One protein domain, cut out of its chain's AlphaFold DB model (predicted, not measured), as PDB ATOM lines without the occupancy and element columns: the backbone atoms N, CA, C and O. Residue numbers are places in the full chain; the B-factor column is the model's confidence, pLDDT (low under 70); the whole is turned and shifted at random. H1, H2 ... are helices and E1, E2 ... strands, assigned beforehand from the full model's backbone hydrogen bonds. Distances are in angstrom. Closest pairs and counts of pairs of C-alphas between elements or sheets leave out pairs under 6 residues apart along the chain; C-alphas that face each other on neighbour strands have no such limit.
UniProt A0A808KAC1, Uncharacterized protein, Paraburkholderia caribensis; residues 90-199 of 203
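Overview. This is residues 90 to 199 of the 203 residues of an uncharacterized protein of Paraburkholderia caribensis (UniProt A0A808KAC1). Little regular structure: a long three-stranded antiparallel sheet has H1 packed by the turn end of its hairpin E2 and E3, while a tiny hairpin, E4 and E5, sits among long loops. E1 E2 E3 form a meander, each strand the antiparallel neighbour of the one before. The 110 printed residues, mostly strand by class with only 34 in named elements, run E1 E2 E3 H1 E4 E5, compact, radius of gyration of the C-alphas 12.9 A, spans 34 by 34 by 27 A.

Arrangement. E1, residues 90 to 94, and E2, residues 99 to 107, form a hairpin; N 91 and O 101, 2.9 A, are within hydrogen-bond range. E2 and E3, residues 112 to 119, form another, with N 104 and O 114 at 2.9 A. H1, residues 139 to 144, is on this sheet, height 8.3 A; its O i to N i+4 pairs are within range. Its closest C-alphas to E2 are Gln 143 and Val 106, 5.6 A. E4, residues 163 to 165, and E5, residues 180 to 182, form an antiparallel hairpin; N 164 and O 181 are 3.0 A apart.

Along the chain. E1 begins at C-alpha 90 (34.549, 10.918, -10.487); E2 spans 25.6 A, E3 23.3 A; E5 ends at C-alpha 182 (43.069, 28.624, -8.450).

Size, cuts and confidence. The printed part has no cut. The links E3 to H1, H1 to E4 and E4 to E5 are long. Residue 108 has pLDDT under 70.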
ATOM      1  N   VAL A  90      33.135  10.543 -10.504       97.62
ATOM      2  CA  VAL A  90      34.549  10.918 -10.487       97.62
ATOM      3  C   VAL A  90      35.059  11.142 -11.909       97.62
ATOM      4  O   VAL A  90      34.804  10.339 -12.806       97.62
ATOM      5  N   VAL A  91      35.801  12.229 -12.109       97.31
ATOM      6  CA  VAL A  91      36.459  12.539 -13.390       97.31
ATOM      7  C   VAL A  91      37.966  12.716 -13.250       97.31
ATOM      8  O   VAL A  91      38.690  12.500 -14.214       97.31
ATOM      9  N   ASP A  92      38.455  13.046 -12.050       98.06
ATOM     10  CA  ASP A  92      39.888  13.070 -11.770       98.06
ATOM     11  C   ASP A  92      40.199  12.823 -10.292       98.06
ATOM     12  O   ASP A  92      39.407  13.138  -9.399       98.06
ATOM     13  N   VAL A  93      41.387  12.280 -10.035       98.50
ATOM     14  CA  VAL A  93      41.943  12.054  -8.704       98.50
ATOM     15  C   VAL A  93      43.419  12.435  -8.706       98.50
ATOM     16  O   VAL A  93      44.243  11.792  -9.351       98.50
ATOM     17  N   ASN A  94      43.784  13.417  -7.884       98.00
ATOM     18  CA  ASN A  94      45.178  13.712  -7.580       98.00
ATOM     19  C   ASN A  94      45.566  12.996  -6.277       98.00
ATOM     20  O   ASN A  94      45.346  13.506  -5.171       98.00
ATOM     21  N   LEU A  95      46.166  11.808  -6.405       97.31
ATOM     22  CA  LEU A  95      46.589  10.983  -5.265       97.31
ATOM     23  C   LEU A  95      47.624  11.691  -4.380       97.31
ATOM     24  O   LEU A  95      47.535  11.632  -3.152       97.31
ATOM     25  N   ARG A  96      48.576  12.412  -4.988       96.19
ATOM     26  CA  ARG A  96      49.661  13.112  -4.277       96.19
ATOM     27  C   ARG A  96      49.121  14.197  -3.350       96.19
ATOM     28  O   ARG A  96      49.617  14.371  -2.238       96.19
ATOM     29  N   LYS A  97      48.106  14.927  -3.807       97.69
ATOM     30  CA  LYS A  97      47.467  16.023  -3.065       97.69
ATOM     31  C   LYS A  97      46.218  15.582  -2.313       97.69
ATOM     32  O   LYS A  97      45.659  16.370  -1.555       97.69
ATOM     33  N   LYS A  98      45.839  14.308  -2.455       97.88
ATOM     34  CA  LYS A  98      44.649  13.695  -1.861       97.88
ATOM     35  C   LYS A  98      43.383  14.466  -2.222       97.88
ATOM     36  O   LYS A  98      42.563  14.732  -1.344       97.88
ATOM     37  N   LEU A  99      43.235  14.820  -3.495       98.31
ATOM     38  CA  LEU A  99      42.071  15.522  -4.035       98.31
ATOM     39  C   LEU A  99      41.335  14.649  -5.050       98.31
ATOM     40  O   LEU A  99      41.953  13.816  -5.710       98.31
ATOM     41  N   TYR A 100      40.037  14.880  -5.201       98.31
ATOM     42  CA  TYR A 100      39.253  14.385  -6.328       98.31
ATOM     43  C   TYR A 100      38.379  15.497  -6.900       98.31
ATOM     44  O   TYR A 100      38.041  16.457  -6.200       98.31
ATOM     45  N   LEU A 101      38.028  15.328  -8.170       98.06
ATOM     46  CA  LEU A 101      37.045  16.111  -8.898       98.06
ATOM     47  C   LEU A 101      35.915  15.165  -9.316       98.06
ATOM     48  O   LEU A 101      36.168  14.117  -9.917       98.06
ATOM     49  N   SER A 102      34.678  15.533  -8.998       97.38
ATOM     50  CA  SER A 102      33.473  14.831  -9.444       97.38
ATOM     51  C   SER A 102      32.461  15.791 -10.051       97.38
ATOM     52  O   SER A 102      32.493  16.986  -9.753       97.38
ATOM     53  N   LEU A 103      31.554  15.267 -10.871       96.56
ATOM     54  CA  LEU A 103      30.531  16.043 -11.566       96.56
ATOM     55  C   LEU A 103      29.123  15.531 -11.252       96.56
ATOM     56  O   LEU A 103      28.817  14.353 -11.444       96.56
ATOM     57  N   ASP A 104      28.250  16.433 -10.819       94.31
ATOM     58  CA  ASP A 104      26.835  16.190 -10.545       94.31
ATOM     59  C   ASP A 104      25.975  16.757 -11.680       94.31
ATOM     60  O   ASP A 104      26.155  17.905 -12.082       94.31
ATOM     61  N   VAL A 105      25.020  15.976 -12.198       93.56
ATOM     62  CA  VAL A 105      24.075  16.452 -13.225       93.56
ATOM     63  C   VAL A 105      23.074  17.424 -12.596       93.56
ATOM     64  O   VAL A 105      22.410  17.076 -11.620       93.56
ATOM     65  N   VAL A 106      22.921  18.617 -13.178       92.00
ATOM     66  CA  VAL A 106      22.016  19.670 -12.667       92.00
ATOM     67  C   VAL A 106      20.828  19.971 -13.589       92.00
ATOM     68  O   VAL A 106      19.769  20.384 -13.113       92.00
ATOM     69  N   THR A 107      20.939  19.693 -14.892       86.62
ATOM     70  CA  THR A 107      19.819  19.781 -15.853       86.62
ATOM     71  C   THR A 107      19.841  18.586 -16.796       86.62
ATOM     72  O   THR A 107      20.915  18.182 -17.223       86.62
ATOM     73  N   ALA A 108      18.672  18.044 -17.156       69.06
ATOM     74  CA  ALA A 108      18.550  16.891 -18.061       69.06
ATOM     75  C   ALA A 108      18.195  17.245 -19.523       69.06
ATOM     76  O   ALA A 108      18.303  16.382 -20.385       69.06
ATOM     77  N   GLY A 109      17.762  18.482 -19.814       75.31
ATOM     78  CA  GLY A 109      17.435  18.935 -21.177       75.31
ATOM     79  C   GLY A 109      18.693  19.117 -22.032       75.31
ATOM     80  O   GLY A 109      19.066  18.243 -22.805       75.31
ATOM     81  N   THR A 110      19.388  20.238 -21.850       81.44
ATOM     82  CA  THR A 110      20.813  20.347 -22.185       81.44
ATOM     83  C   THR A 110      21.595  19.888 -20.965       81.44
ATOM     84  O   THR A 110      21.610  20.595 -19.950       81.44
ATOM     85  N   ILE A 111      22.163  18.680 -21.035       87.94
ATOM     86  CA  ILE A 111      22.888  18.096 -19.906       87.94
ATOM     87  C   ILE A 111      23.973  19.073 -19.459       87.94
ATOM     88  O   ILE A 111      24.842  19.459 -20.237       87.94
ATOM     89  N   SER A 112      23.869  19.499 -18.206       93.88
ATOM     90  CA  SER A 112      24.817  20.402 -17.561       93.88
ATOM     91  C   SER A 112      25.215  19.838 -16.214       93.88
ATOM     92  O   SER A 112      24.451  19.099 -15.579       93.88
ATOM     93  N   TYR A 113      26.418  20.202 -15.796       95.50
ATOM     94  CA  TYR A 113      27.068  19.655 -14.621       95.50
ATOM     95  C   TYR A 113      27.463  20.754 -13.644       95.50
ATOM     96  O   TYR A 113      27.708  21.894 -14.041       95.50
ATOM     97  N   ALA A 114      27.558  20.375 -12.373       95.56
ATOM     98  CA  ALA A 114      28.260  21.123 -11.347       95.56
ATOM     99  C   ALA A 114      29.425  20.286 -10.802       95.56
ATOM    100  O   ALA A 114      29.297  19.079 -10.604       95.56
ATOM    101  N   ALA A 115      30.563  20.923 -10.559       96.31
ATOM    102  CA  ALA A 115      31.776  20.287 -10.074       96.31
ATOM    103  C   ALA A 115      31.835  20.230  -8.551       96.31
ATOM    104  O   ALA A 115      31.487  21.190  -7.879       96.31
ATOM    105  N   THR A 116      32.400  19.168  -7.999       95.81
ATOM    106  CA  THR A 116      32.895  19.149  -6.622       95.81
ATOM    107  C   THR A 116      34.385  18.863  -6.658       95.81
ATOM    108  O   THR A 116      34.790  17.805  -7.132       95.81
ATOM    109  N   VAL A 117      35.200  19.773  -6.120       96.88
ATOM    110  CA  VAL A 117      36.603  19.482  -5.791       96.88
ATOM    111  C   VAL A 117      36.713  19.322  -4.288       96.88
ATOM    112  O   VAL A 117      36.358  20.234  -3.545       96.88
ATOM    113  N   SER A 118      37.205  18.182  -3.816       96.81
ATOM    114  CA  SER A 118      37.294  17.908  -2.379       96.81
ATOM    115  C   SER A 118      38.469  16.993  -2.045       96.81
ATOM    116  O   SER A 118      39.091  16.380  -2.911       96.81
ATOM    117  N   LYS A 119      38.787  16.902  -0.753       97.38
ATOM    118  CA  LYS A 119      39.771  15.949  -0.235       97.38
ATOM    119  C   LYS A 119      39.226  14.526  -0.285       97.38
ATOM    120  O   LYS A 119      38.062  14.298   0.044       97.38
ATOM    121  N   LEU A 120      40.087  13.558  -0.588       97.12
ATOM    122  CA  LEU A 120      39.763  12.135  -0.463       97.12
ATOM    123  C   LEU A 120      39.235  11.832   0.950       97.12
ATOM    124  O   LEU A 120      39.828  12.247   1.947       97.12
ATOM    125  N   GLY A 121      38.096  11.139   1.024       95.69
ATOM    126  CA  GLY A 121      37.385  10.864   2.279       95.69
ATOM    127  C   GLY A 121      36.459  11.990   2.769       95.69
ATOM    128  O   GLY A 121      35.844  11.845   3.822       95.69
ATOM    129  N   SER A 122      36.320  13.096   2.029       94.69
ATOM    130  CA  SER A 122      35.402  14.195   2.354       94.69
ATOM    131  C   SER A 122      34.519  14.584   1.168       94.69
ATOM    132  O   SER A 122      34.960  14.574   0.023       94.69
ATOM    133  N   ASN A 123      33.274  14.971   1.428       92.25
ATOM    134  CA  ASN A 123      32.367  15.570   0.442       92.25
ATOM    135  C   ASN A 123      32.197  17.083   0.656       92.25
ATOM    136  O   ASN A 123      31.197  17.659   0.241       92.25
ATOM    137  N   ARG A 124      33.136  17.721   1.368       92.12
ATOM    138  CA  ARG A 124      33.138  19.170   1.583       92.12
ATOM    139  C   ARG A 124      33.951  19.833   0.470       92.12
ATOM    140  O   ARG A 124      35.171  19.654   0.478       92.12
ATOM    141  N   PRO A 125      33.311  20.592  -0.437       91.94
ATOM    142  CA  PRO A 125      34.027  21.301  -1.484       91.94
ATOM    143  C   PRO A 125      35.095  22.223  -0.889       91.94
ATOM    144  O   PRO A 125      34.891  22.810   0.178       91.94
ATOM    145  N   ILE A 126      36.242  22.302  -1.557       92.69
ATOM    146  CA  ILE A 126      37.344  23.198  -1.185       92.69
ATOM    147  C   ILE A 126      37.489  24.384  -2.140       92.69
ATOM    148  O   ILE A 126      38.281  25.278  -1.856       92.69
ATOM    149  N   GLY A 127      36.768  24.385  -3.262       84.50
ATOM    150  CA  GLY A 127      36.681  25.530  -4.148       84.50
ATOM    151  C   GLY A 127      35.598  26.511  -3.701       84.50
ATOM    152  O   GLY A 127      34.966  26.371  -2.651       84.50
ATOM    153  N   ASN A 128      35.457  27.561  -4.505       85.25
ATOM    154  CA  ASN A 128      34.306  28.452  -4.502       85.25
ATOM    155  C   ASN A 128      34.271  29.163  -5.855       85.25
ATOM    156  O   ASN A 128      34.816  30.260  -6.003       85.25
ATOM    157  N   PHE A 129      33.707  28.503  -6.863       89.12
ATOM    158  CA  PHE A 129      33.659  29.033  -8.222       89.12
ATOM    159  C   PHE A 129      32.306  28.789  -8.907       89.12
ATOM    160  O   PHE A 129      31.597  27.850  -8.541       89.12
ATOM    161  N   PRO A 130      31.904  29.626  -9.885       89.00
ATOM    162  CA  PRO A 130      30.740  29.367 -10.723       89.00
ATOM    163  C   PRO A 130      30.852  28.002 -11.396       89.00
ATOM    164  O   PRO A 130      31.868  27.680 -12.008       89.00
ATOM    165  N   GLY A 131      29.805  27.199 -11.248       90.88
ATOM    166  CA  GLY A 131      29.780  25.813 -11.699       90.88
ATOM    167  C   GLY A 131      30.227  24.827 -10.627       90.88
ATOM    168  O   GLY A 131      30.103  23.630 -10.835       90.88
ATOM    169  N   GLU A 132      30.682  25.270  -9.453       93.06
ATOM    170  CA  GLU A 132      30.874  24.377  -8.313       93.06
ATOM    171  C   GLU A 132      29.535  24.061  -7.624       93.06
ATOM    172  O   GLU A 132      28.685  24.935  -7.378       93.06
ATOM    173  N   TYR A 133      29.369  22.791  -7.263       91.25
ATOM    174  CA  TYR A 133      28.321  22.312  -6.389       91.25
ATOM    175  C   TYR A 133      28.561  22.842  -4.975       91.25
ATOM    176  O   TYR A 133      29.467  22.427  -4.254       91.25
ATOM    177  N   THR A 134      27.693  23.751  -4.546       85.88
ATOM    178  CA  THR A 134      27.710  24.291  -3.187       85.88
ATOM    179  C   THR A 134      26.453  23.847  -2.460       85.88
ATOM    180  O   THR A 134      25.333  24.107  -2.905       85.88
ATOM    181  N   ARG A 135      26.616  23.214  -1.294       82.50
ATOM    182  CA  ARG A 135      25.476  22.828  -0.458       82.50
ATOM    183  C   ARG A 135      24.645  24.066  -0.098       82.50
ATOM    184  O   ARG A 135      25.172  25.027   0.448       82.50
ATOM    185  N   GLY A 136      23.342  24.012  -0.370       84.56
ATOM    186  CA  GLY A 136      22.409  25.113  -0.103       84.56
ATOM    187  C   GLY A 136      22.239  26.106  -1.258       84.56
ATOM    188  O   GLY A 136      21.341  26.943  -1.189       84.56
ATOM    189  N   LYS A 137      23.027  25.996  -2.338       89.50
ATOM    190  CA  LYS A 137      22.758  26.713  -3.591       89.50
ATOM    191  C   LYS A 137      21.456  26.172  -4.196       89.50
ATOM    192  O   LYS A 137      21.207  24.966  -4.173       89.50
ATOM    193  N   SER A 138      20.592  27.064  -4.685       91.69
ATOM    194  CA  SER A 138      19.320  26.655  -5.288       91.69
ATOM    195  C   SER A 138      19.568  25.869  -6.576       91.69
ATOM    196  O   SER A 138      20.554  26.109  -7.272       91.69
ATOM    197  N   MET A 139      18.649  24.964  -6.927       90.31
ATOM    198  CA  MET A 139      18.762  24.210  -8.179       90.31
ATOM    199  C   MET A 139      18.833  25.151  -9.388       90.31
ATOM    200  O   MET A 139      19.709  24.994 -10.222       90.31
ATOM    201  N   SER A 140      18.010  26.203  -9.429       91.75
ATOM    202  CA  SER A 140      18.066  27.208 -10.502       91.75
ATOM    203  C   SER A 140      19.443  27.865 -10.633       91.75
ATOM    204  O   SER A 140      19.889  28.087 -11.753       91.75
ATOM    205  N   LYS A 141      20.138  28.139  -9.521       91.81
ATOM    206  CA  LYS A 141      21.475  28.742  -9.558       91.81
ATOM    207  C   LYS A 141      22.552  27.736  -9.972       91.81
ATOM    208  O   LYS A 141      23.466  28.096 -10.702       91.81
ATOM    209  N   LEU A 142      22.424  26.475  -9.550       92.19
ATOM    210  CA  LEU A 142      23.274  25.384 -10.041       92.19
ATOM    211  C   LEU A 142      23.115  25.183 -11.556       92.19
ATOM    212  O   LEU A 142      24.104  24.956 -12.238       92.19
ATOM    213  N   GLN A 143      21.894  25.303 -12.077       92.44
ATOM    214  CA  GLN A 143      21.600  25.192 -13.508       92.44
ATOM    215  C   GLN A 143      22.124  26.392 -14.306       92.44
ATOM    216  O   GLN A 143      22.701  26.200 -15.369       92.44
ATOM    217  N   GLU A 144      21.961  27.611 -13.784       92.50
ATOM    218  CA  GLU A 144      22.490  28.848 -14.383       92.50
ATOM    219  C   GLU A 144      24.018  28.815 -14.514       92.50
ATOM    220  O   GLU A 144      24.568  29.243 -15.524       92.50
ATOM    221  N   GLU A 145      24.707  28.301 -13.493       94.06
ATOM    222  CA  GLU A 145      26.169  28.209 -13.472       94.06
ATOM    223  C   GLU A 145      26.706  26.889 -14.038       94.06
ATOM    224  O   GLU A 145      27.922  26.691 -14.082       94.06
ATOM    225  N   GLY A 146      25.823  25.980 -14.450       94.69
ATOM    226  CA  GLY A 146      26.205  24.681 -14.976       94.69
ATOM    227  C   GLY A 146      27.044  24.802 -16.246       94.69
ATOM    228  O   GLY A 146      27.032  25.818 -16.944       94.69
ATOM    229  N   PHE A 147      27.790  23.751 -16.558       95.06
ATOM    230  CA  PHE A 147      28.628  23.690 -17.756       95.06
ATOM    231  C   PHE A 147      28.476  22.348 -18.474       95.06
ATOM    232  O   PHE A 147      27.980  21.378 -17.899       95.06
ATOM    233  N   GLY A 148      28.871  22.302 -19.747       93.94
ATOM    234  CA  GLY A 148      28.939  21.062 -20.522       93.94
ATOM    235  C   GLY A 148      30.215  20.283 -20.208       93.94
ATOM    236  O   GLY A 148      31.241  20.874 -19.897       93.94
ATOM    237  N   TYR A 149      30.164  18.960 -20.313       93.31
ATOM    238  CA  TYR A 149      31.310  18.081 -20.086       93.31
ATOM    239  C   TYR A 149      31.433  17.090 -21.242       93.31
ATOM    240  O   TYR A 149      30.425  16.600 -21.754       93.31
ATOM    241  N   SER A 150      32.671  16.794 -21.635       90.12
ATOM    242  CA  SER A 150      32.993  15.783 -22.634       90.12
ATOM    243  C   SER A 150      34.049  14.834 -22.092       90.12
ATOM    244  O   SER A 150      35.075  15.265 -21.576       90.12
ATOM    245  N   GLU A 151      33.855  13.533 -22.290       86.56
ATOM    246  CA  GLU A 151      34.867  12.538 -21.925       86.56
ATOM    247  C   GLU A 151      36.136  12.628 -22.782       86.56
ATOM    248  O   GLU A 151      37.190  12.163 -22.361       86.56
ATOM    249  N   SER A 152      36.065  13.258 -23.964       86.81
ATOM    250  CA  SER A 152      37.239  13.492 -24.817       86.81
ATOM    251  C   SER A 152      38.193  14.555 -24.264       86.81
ATOM    252  O   SER A 152      39.349  14.620 -24.679       86.81
ATOM    253  N   ALA A 153      37.715  15.388 -23.339       87.44
ATOM    254  CA  ALA A 153      38.488  16.410 -22.650       87.44
ATOM    255  C   ALA A 153      38.077  16.394 -21.171       87.44
ATOM    256  O   ALA A 153      37.319  17.257 -20.740       87.44
ATOM    257  N   PRO A 154      38.512  15.390 -20.388       90.56
ATOM    258  CA  PRO A 154      38.024  15.228 -19.030       90.56
ATOM    259  C   PRO A 154      38.477  16.385 -18.135       90.56
ATOM    260  O   PRO A 154      39.561  16.960 -18.312       90.56
ATOM    261  N   GLY A 155      37.647  16.686 -17.134       96.06
ATOM    262  CA  GLY A 155      38.012  17.574 -16.040       96.06
ATOM    263  C   GLY A 155      39.301  17.113 -15.364       96.06
ATOM    264  O   GLY A 155      39.595  15.919 -15.305       96.06
ATOM    265  N   ARG A 156      40.091  18.064 -14.872       96.00
ATOM    266  CA  ARG A 156      41.442  17.806 -14.374       96.00
ATOM    267  C   ARG A 156      41.843  18.723 -13.230       96.00
ATOM    268  O   ARG A 156      41.532  19.915 -13.215       96.00
ATOM    269  N   ILE A 157      42.590  18.156 -12.294       97.56
ATOM    270  CA  ILE A 157      43.284  18.817 -11.198       97.56
ATOM    271  C   ILE A 157      44.774  18.797 -11.539       97.56
ATOM    272  O   ILE A 157      45.354  17.745 -11.798       97.56
ATOM    273  N   SER A 158      45.402  19.968 -11.507       97.00
ATOM    274  CA  SER A 158      46.856  20.124 -11.663       97.00
ATOM    275  C   SER A 158      47.642  19.235 -10.694       97.00
ATOM    276  O   SER A 158      47.184  18.928  -9.589       97.00
ATOM    277  N   GLU A 159      48.857  18.840 -11.070       94.75
ATOM    278  CA  GLU A 159      49.684  17.944 -10.251       94.75
ATOM    279  C   GLU A 159      50.019  18.521  -8.867       94.75
ATOM    280  O   GLU A 159      50.073  17.795  -7.865       94.75
ATOM    281  N   ASP A 160      50.213  19.838  -8.789       95.56
ATOM    282  CA  ASP A 160      50.463  20.540  -7.534       95.56
ATOM    283  C   ASP A 160      49.191  20.714  -6.678       95.56
ATOM    284  O   ASP A 160      49.302  21.040  -5.488       95.56
ATOM    285  N   GLY A 161      48.019  20.404  -7.243       96.19
ATOM    286  CA  GLY A 161      46.704  20.471  -6.616       96.19
ATOM    287  C   GLY A 161      46.170  21.889  -6.448       96.19
ATOM    288  O   GLY A 161      45.233  22.083  -5.676       96.19
ATOM    289  N   ARG A 162      46.783  22.885  -7.096       96.31
ATOM    290  CA  ARG A 162      46.404  24.294  -6.958       96.31
ATOM    291  C   ARG A 162      45.316  24.700  -7.938       96.31
ATOM    292  O   ARG A 162      44.453  25.488  -7.575       96.31
ATOM    293  N   TYR A 163      45.359  24.181  -9.153       97.06
ATOM    294  CA  TYR A 163      44.455  24.544 -10.237       97.06
ATOM    295  C   TYR A 163      43.485  23.420 -10.584       97.06
ATOM    296  O   TYR A 163      43.855  22.240 -10.545       97.06
ATOM    297  N   VAL A 164      42.267  23.798 -10.971       97.44
ATOM    298  CA  VAL A 164      41.250  22.895 -11.515       97.44
ATOM    299  C   VAL A 164      40.668  23.450 -12.810       97.44
ATOM    300  O   VAL A 164      40.416  24.649 -12.922       97.44
ATOM    301  N   SER A 165      40.435  22.559 -13.768       96.88
ATOM    302  CA  SER A 165      39.554  22.766 -14.915       96.88
ATOM    303  C   SER A 165      38.457  21.711 -14.842       96.88
ATOM    304  O   SER A 165      38.737  20.519 -14.957       96.88
ATOM    305  N   ALA A 166      37.222  22.123 -14.563       96.06
ATOM    306  CA  ALA A 166      36.140  21.184 -14.272       96.06
ATOM    307  C   ALA A 166      35.598  20.473 -15.522       96.06
ATOM    308  O   ALA A 166      35.207  19.309 -15.454       96.06
ATOM    309  N   ASP A 167      35.602  21.169 -16.656       95.12
ATOM    310  CA  ASP A 167      35.169  20.686 -17.968       95.12
ATOM    311  C   ASP A 167      36.341  20.210 -18.842       95.12
ATOM    312  O   ASP A 167      36.128  19.789 -19.973       95.12
ATOM    313  N   GLY A 168      37.572  20.319 -18.334       94.62
ATOM    314  CA  GLY A 168      38.794  19.947 -19.037       94.62
ATOM    315  C   GLY A 168      39.306  20.990 -20.030       94.62
ATOM    316  O   GLY A 168      40.376  20.765 -20.606       94.62
ATOM    317  N   SER A 169      38.606  22.120 -20.204       92.06
ATOM    318  CA  SER A 169      39.029  23.236 -21.051       92.06
ATOM    319  C   SER A 169      40.221  23.973 -20.442       92.06
ATOM    320  O   SER A 169      40.238  24.283 -19.248       92.06
ATOM    321  N   MET A 170      41.219  24.280 -21.271       92.50
ATOM    322  CA  MET A 170      42.388  25.094 -20.903       92.50
ATOM    323  C   MET A 170      42.213  26.572 -21.288       92.50
ATOM    324  O   MET A 170      43.168  27.347 -21.242       92.50
ATOM    325  N   ASP A 171      40.989  26.979 -21.642       89.50
ATOM    326  CA  ASP A 171      40.676  28.368 -21.950       89.50
ATOM    327  C   ASP A 171      40.715  29.245 -20.685       89.50
ATOM    328  O   ASP A 171      39.892  29.128 -19.769       89.50
ATOM    329  N   CYS A 172      41.681  30.160 -20.663       92.50
ATOM    330  CA  CYS A 172      41.885  31.154 -19.611       92.50
ATOM    331  C   CYS A 172      41.567  32.580 -20.060       92.50
ATOM    332  O   CYS A 172      42.023  33.552 -19.449       92.50
ATOM    333  N   ALA A 173      40.758  32.733 -21.109       92.12
ATOM    334  CA  ALA A 173      40.150  34.007 -21.430       92.12
ATOM    335  C   ALA A 173      39.216  34.475 -20.302       92.12
ATOM    336  O   ALA A 173      38.623  33.692 -19.564       92.12
ATOM    337  N   ILE A 174      39.024  35.790 -20.189       90.25
ATOM    338  CA  ILE A 174      38.178  36.389 -19.143       90.25
ATOM    339  C   ILE A 174      36.709  35.922 -19.199       90.25
ATOM    340  O   ILE A 174      36.006  35.958 -18.190       90.25
ATOM    341  N   TYR A 175      36.260  35.481 -20.375       89.56
ATOM    342  CA  TYR A 175      34.909  34.997 -20.660       89.56
ATOM    343  C   TYR A 175      34.793  33.466 -20.663       89.56
ATOM    344  O   TYR A 175      33.716  32.957 -20.968       89.56
ATOM    345  N   SER A 176      35.849  32.724 -20.309       91.25
ATOM    346  CA  SER A 176      35.762  31.266 -20.230       91.25
ATOM    347  C   SER A 176      34.864  30.824 -19.068       91.25
ATOM    348  O   SER A 176      34.907  31.381 -17.960       91.25
ATOM    349  N   HIS A 177      34.012  29.833 -19.343       92.31
ATOM    350  CA  HIS A 177      33.095  29.223 -18.380       92.31
ATOM    351  C   HIS A 177      33.101  27.695 -18.549       92.31
ATOM    352  O   HIS A 177      32.883  27.237 -19.670       92.31
ATOM    353  N   PRO A 178      33.342  26.914 -17.477       93.38
ATOM    354  CA  PRO A 178      33.627  27.363 -16.113       93.38
ATOM    355  C   PRO A 178      35.035  27.969 -15.980       93.38
ATOM    356  O   PRO A 178      35.270  28.753 -15.063       93.38
ATOM    357  N   GLY A 179      35.943  27.678 -16.920       93.88
ATOM    358  CA  GLY A 179      37.324  28.167 -16.933       93.88
ATOM    359  C   GLY A 179      38.231  27.460 -15.920       93.88
ATOM    360  O   GLY A 179      37.825  26.518 -15.235       93.88
ATOM    361  N   VAL A 180      39.477  27.928 -15.812       96.56
ATOM    362  CA  VAL A 180      40.460  27.404 -14.849       96.56
ATOM    363  C   VAL A 180      40.445  28.224 -13.565       96.56
ATOM    364  O   VAL A 180      40.497  29.455 -13.597       96.56
ATOM    365  N   TRP A 181      40.434  27.546 -12.420       96.62
ATOM    366  CA  TRP A 181      40.378  28.179 -11.101       96.62
ATOM    367  C   TRP A 181      41.569  27.811 -10.235       96.62
ATOM    368  O   TRP A 181      41.977  26.655 -10.179       96.62
ATOM    369  N   ASP A 182      42.098  28.803  -9.523       95.81
ATOM    370  CA  ASP A 182      43.069  28.624  -8.450       95.81
ATOM    371  C   ASP A 182      42.317  28.334  -7.141       95.81
ATOM    372  O   ASP A 182      41.684  29.217  -6.560       95.81
ATOM    373  N   LEU A 183      42.397  27.089  -6.674       95.00
ATOM    374  CA  LEU A 183      41.742  26.579  -5.468       95.00
ATOM    375  C   LEU A 183      42.287  27.197  -4.173       95.00
ATOM    376  O   LEU A 183      41.611  27.155  -3.152       95.00
ATOM    377  N   GLN A 184      43.498  27.762  -4.184       92.88
ATOM    378  CA  GLN A 184      44.058  28.429  -3.005       92.88
ATOM    379  C   GLN A 184      43.508  29.843  -2.856       92.88
ATOM    380  O   GLN A 184      43.245  30.294  -1.743       92.88
ATOM    381  N   THR A 185      43.360  30.554  -3.975       93.38
ATOM    382  CA  THR A 185      42.896  31.949  -3.961       93.38
ATOM    383  C   THR A 185      41.394  32.092  -4.191       93.38
ATOM    384  O   THR A 185      40.848  33.163  -3.924       93.38
ATOM    385  N   GLY A 186      40.728  31.047  -4.691       91.56
ATOM    386  CA  GLY A 186      39.325  31.081  -5.102       91.56
ATOM    387  C   GLY A 186      39.079  31.981  -6.316       91.56
ATOM    388  O   GLY A 186      37.979  32.502  -6.476       91.56
ATOM    389  N   LYS A 187      40.104  32.238  -7.140       93.50
ATOM    390  CA  LYS A 187      40.019  33.146  -8.294       93.50
ATOM    391  C   LYS A 187      40.185  32.395  -9.606       93.50
ATOM    392  O   LYS A 187      41.005  31.484  -9.712       93.50
ATOM    393  N   ARG A 188      39.451  32.845 -10.624       94.56
ATOM    394  CA  ARG A 188      39.662  32.426 -12.010       94.56
ATOM    395  C   ARG A 188      41.045  32.861 -12.466       94.56
ATOM    396  O   ARG A 188      41.456  34.002 -12.239       94.56
ATOM    397  N   VAL A 189      41.740  31.953 -13.128       95.94
ATOM    398  CA  VAL A 189      42.999  32.244 -13.796       95.94
ATOM    399  C   VAL A 189      42.680  32.899 -15.134       95.94
ATOM    400  O   VAL A 189      41.935  32.343 -15.932       95.94
ATOM    401  N   VAL A 190      43.223  34.096 -15.364       95.31
ATOM    402  CA  VAL A 190      43.042  34.837 -16.619       95.31
ATOM    403  C   VAL A 190      44.400  35.126 -17.227       95.31
ATOM    404  O   VAL A 190      45.223  35.799 -16.601       95.31
ATOM    405  N   ARG A 191      44.643  34.595 -18.426       92.38
ATOM    406  CA  ARG A 191      45.928  34.693 -19.125       92.38
ATOM    407  C   ARG A 191      45.738  34.591 -20.636       92.38
ATOM    408  O   ARG A 191      44.835  33.905 -21.099       92.38
ATOM    409  N   SER A 192      46.597  35.262 -21.402       86.19
ATOM    410  CA  SER A 192      46.545  35.265 -22.872       86.19
ATOM    411  C   SER A 192      47.279  34.092 -23.528       86.19
ATOM    412  O   SER A 192      47.104  33.869 -24.720       86.19
ATOM    413  N   ASP A 193      48.123  33.379 -22.781       85.69
ATOM    414  CA  ASP A 193      48.958  32.266 -23.251       85.69
ATOM    415  C   ASP A 193      48.349  30.879 -22.976       85.69
ATOM    416  O   ASP A 193      49.038  29.875 -23.135       85.69
ATOM    417  N   GLY A 194      47.078  30.821 -22.566       87.00
ATOM    418  CA  GLY A 194      46.421  29.584 -22.143       87.00
ATOM    419  C   GLY A 194      46.768  29.179 -20.706       87.00
ATOM    420  O   GLY A 194      47.310  29.965 -19.922       87.00
ATOM    421  N   CYS A 195      46.404  27.953 -20.338       93.75
ATOM    422  CA  CYS A 195      46.574  27.406 -18.988       93.75
ATOM    423  C   CYS A 195      47.195  26.007 -18.939       93.75
ATOM    424  O   CYS A 195      47.365  25.446 -17.860       93.75
ATOM    425  N   GLU A 196      47.611  25.478 -20.080       92.69
ATOM    426  CA  GLU A 196      48.226  24.167 -20.276       92.69
ATOM    427  C   GLU A 196      49.435  23.974 -19.349       92.69
ATOM    428  O   GLU A 196      49.569  22.948 -18.679       92.69
ATOM    429  N   ASN A 197      50.266  25.011 -19.216       91.56
ATOM    430  CA  ASN A 197      51.459  25.000 -18.366       91.56
ATOM    431  C   ASN A 197      51.147  24.841 -16.865       91.56
ATOM    432  O   ASN A 197      52.029  24.470 -16.098       91.56
ATOM    433  N   LEU A 198      49.909  25.100 -16.427       92.94
ATOM    434  CA  LEU A 198      49.484  24.893 -15.033       92.94
ATOM    435  C   LEU A 198      49.197  23.420 -14.719       92.94
ATOM    436  O   LEU A 198      49.139  23.034 -13.553       92.94
ATOM    437  N   PHE A 199      48.995  22.611 -15.759       92.12
ATOM    438  CA  PHE A 199      48.719  21.178 -15.678       92.12
ATOM    439  C   PHE A 199      49.870  20.349 -16.253       92.12
ATOM    440  O   PHE A 199      49.750  19.142 -16.397       92.12
TER     441      PHE A 199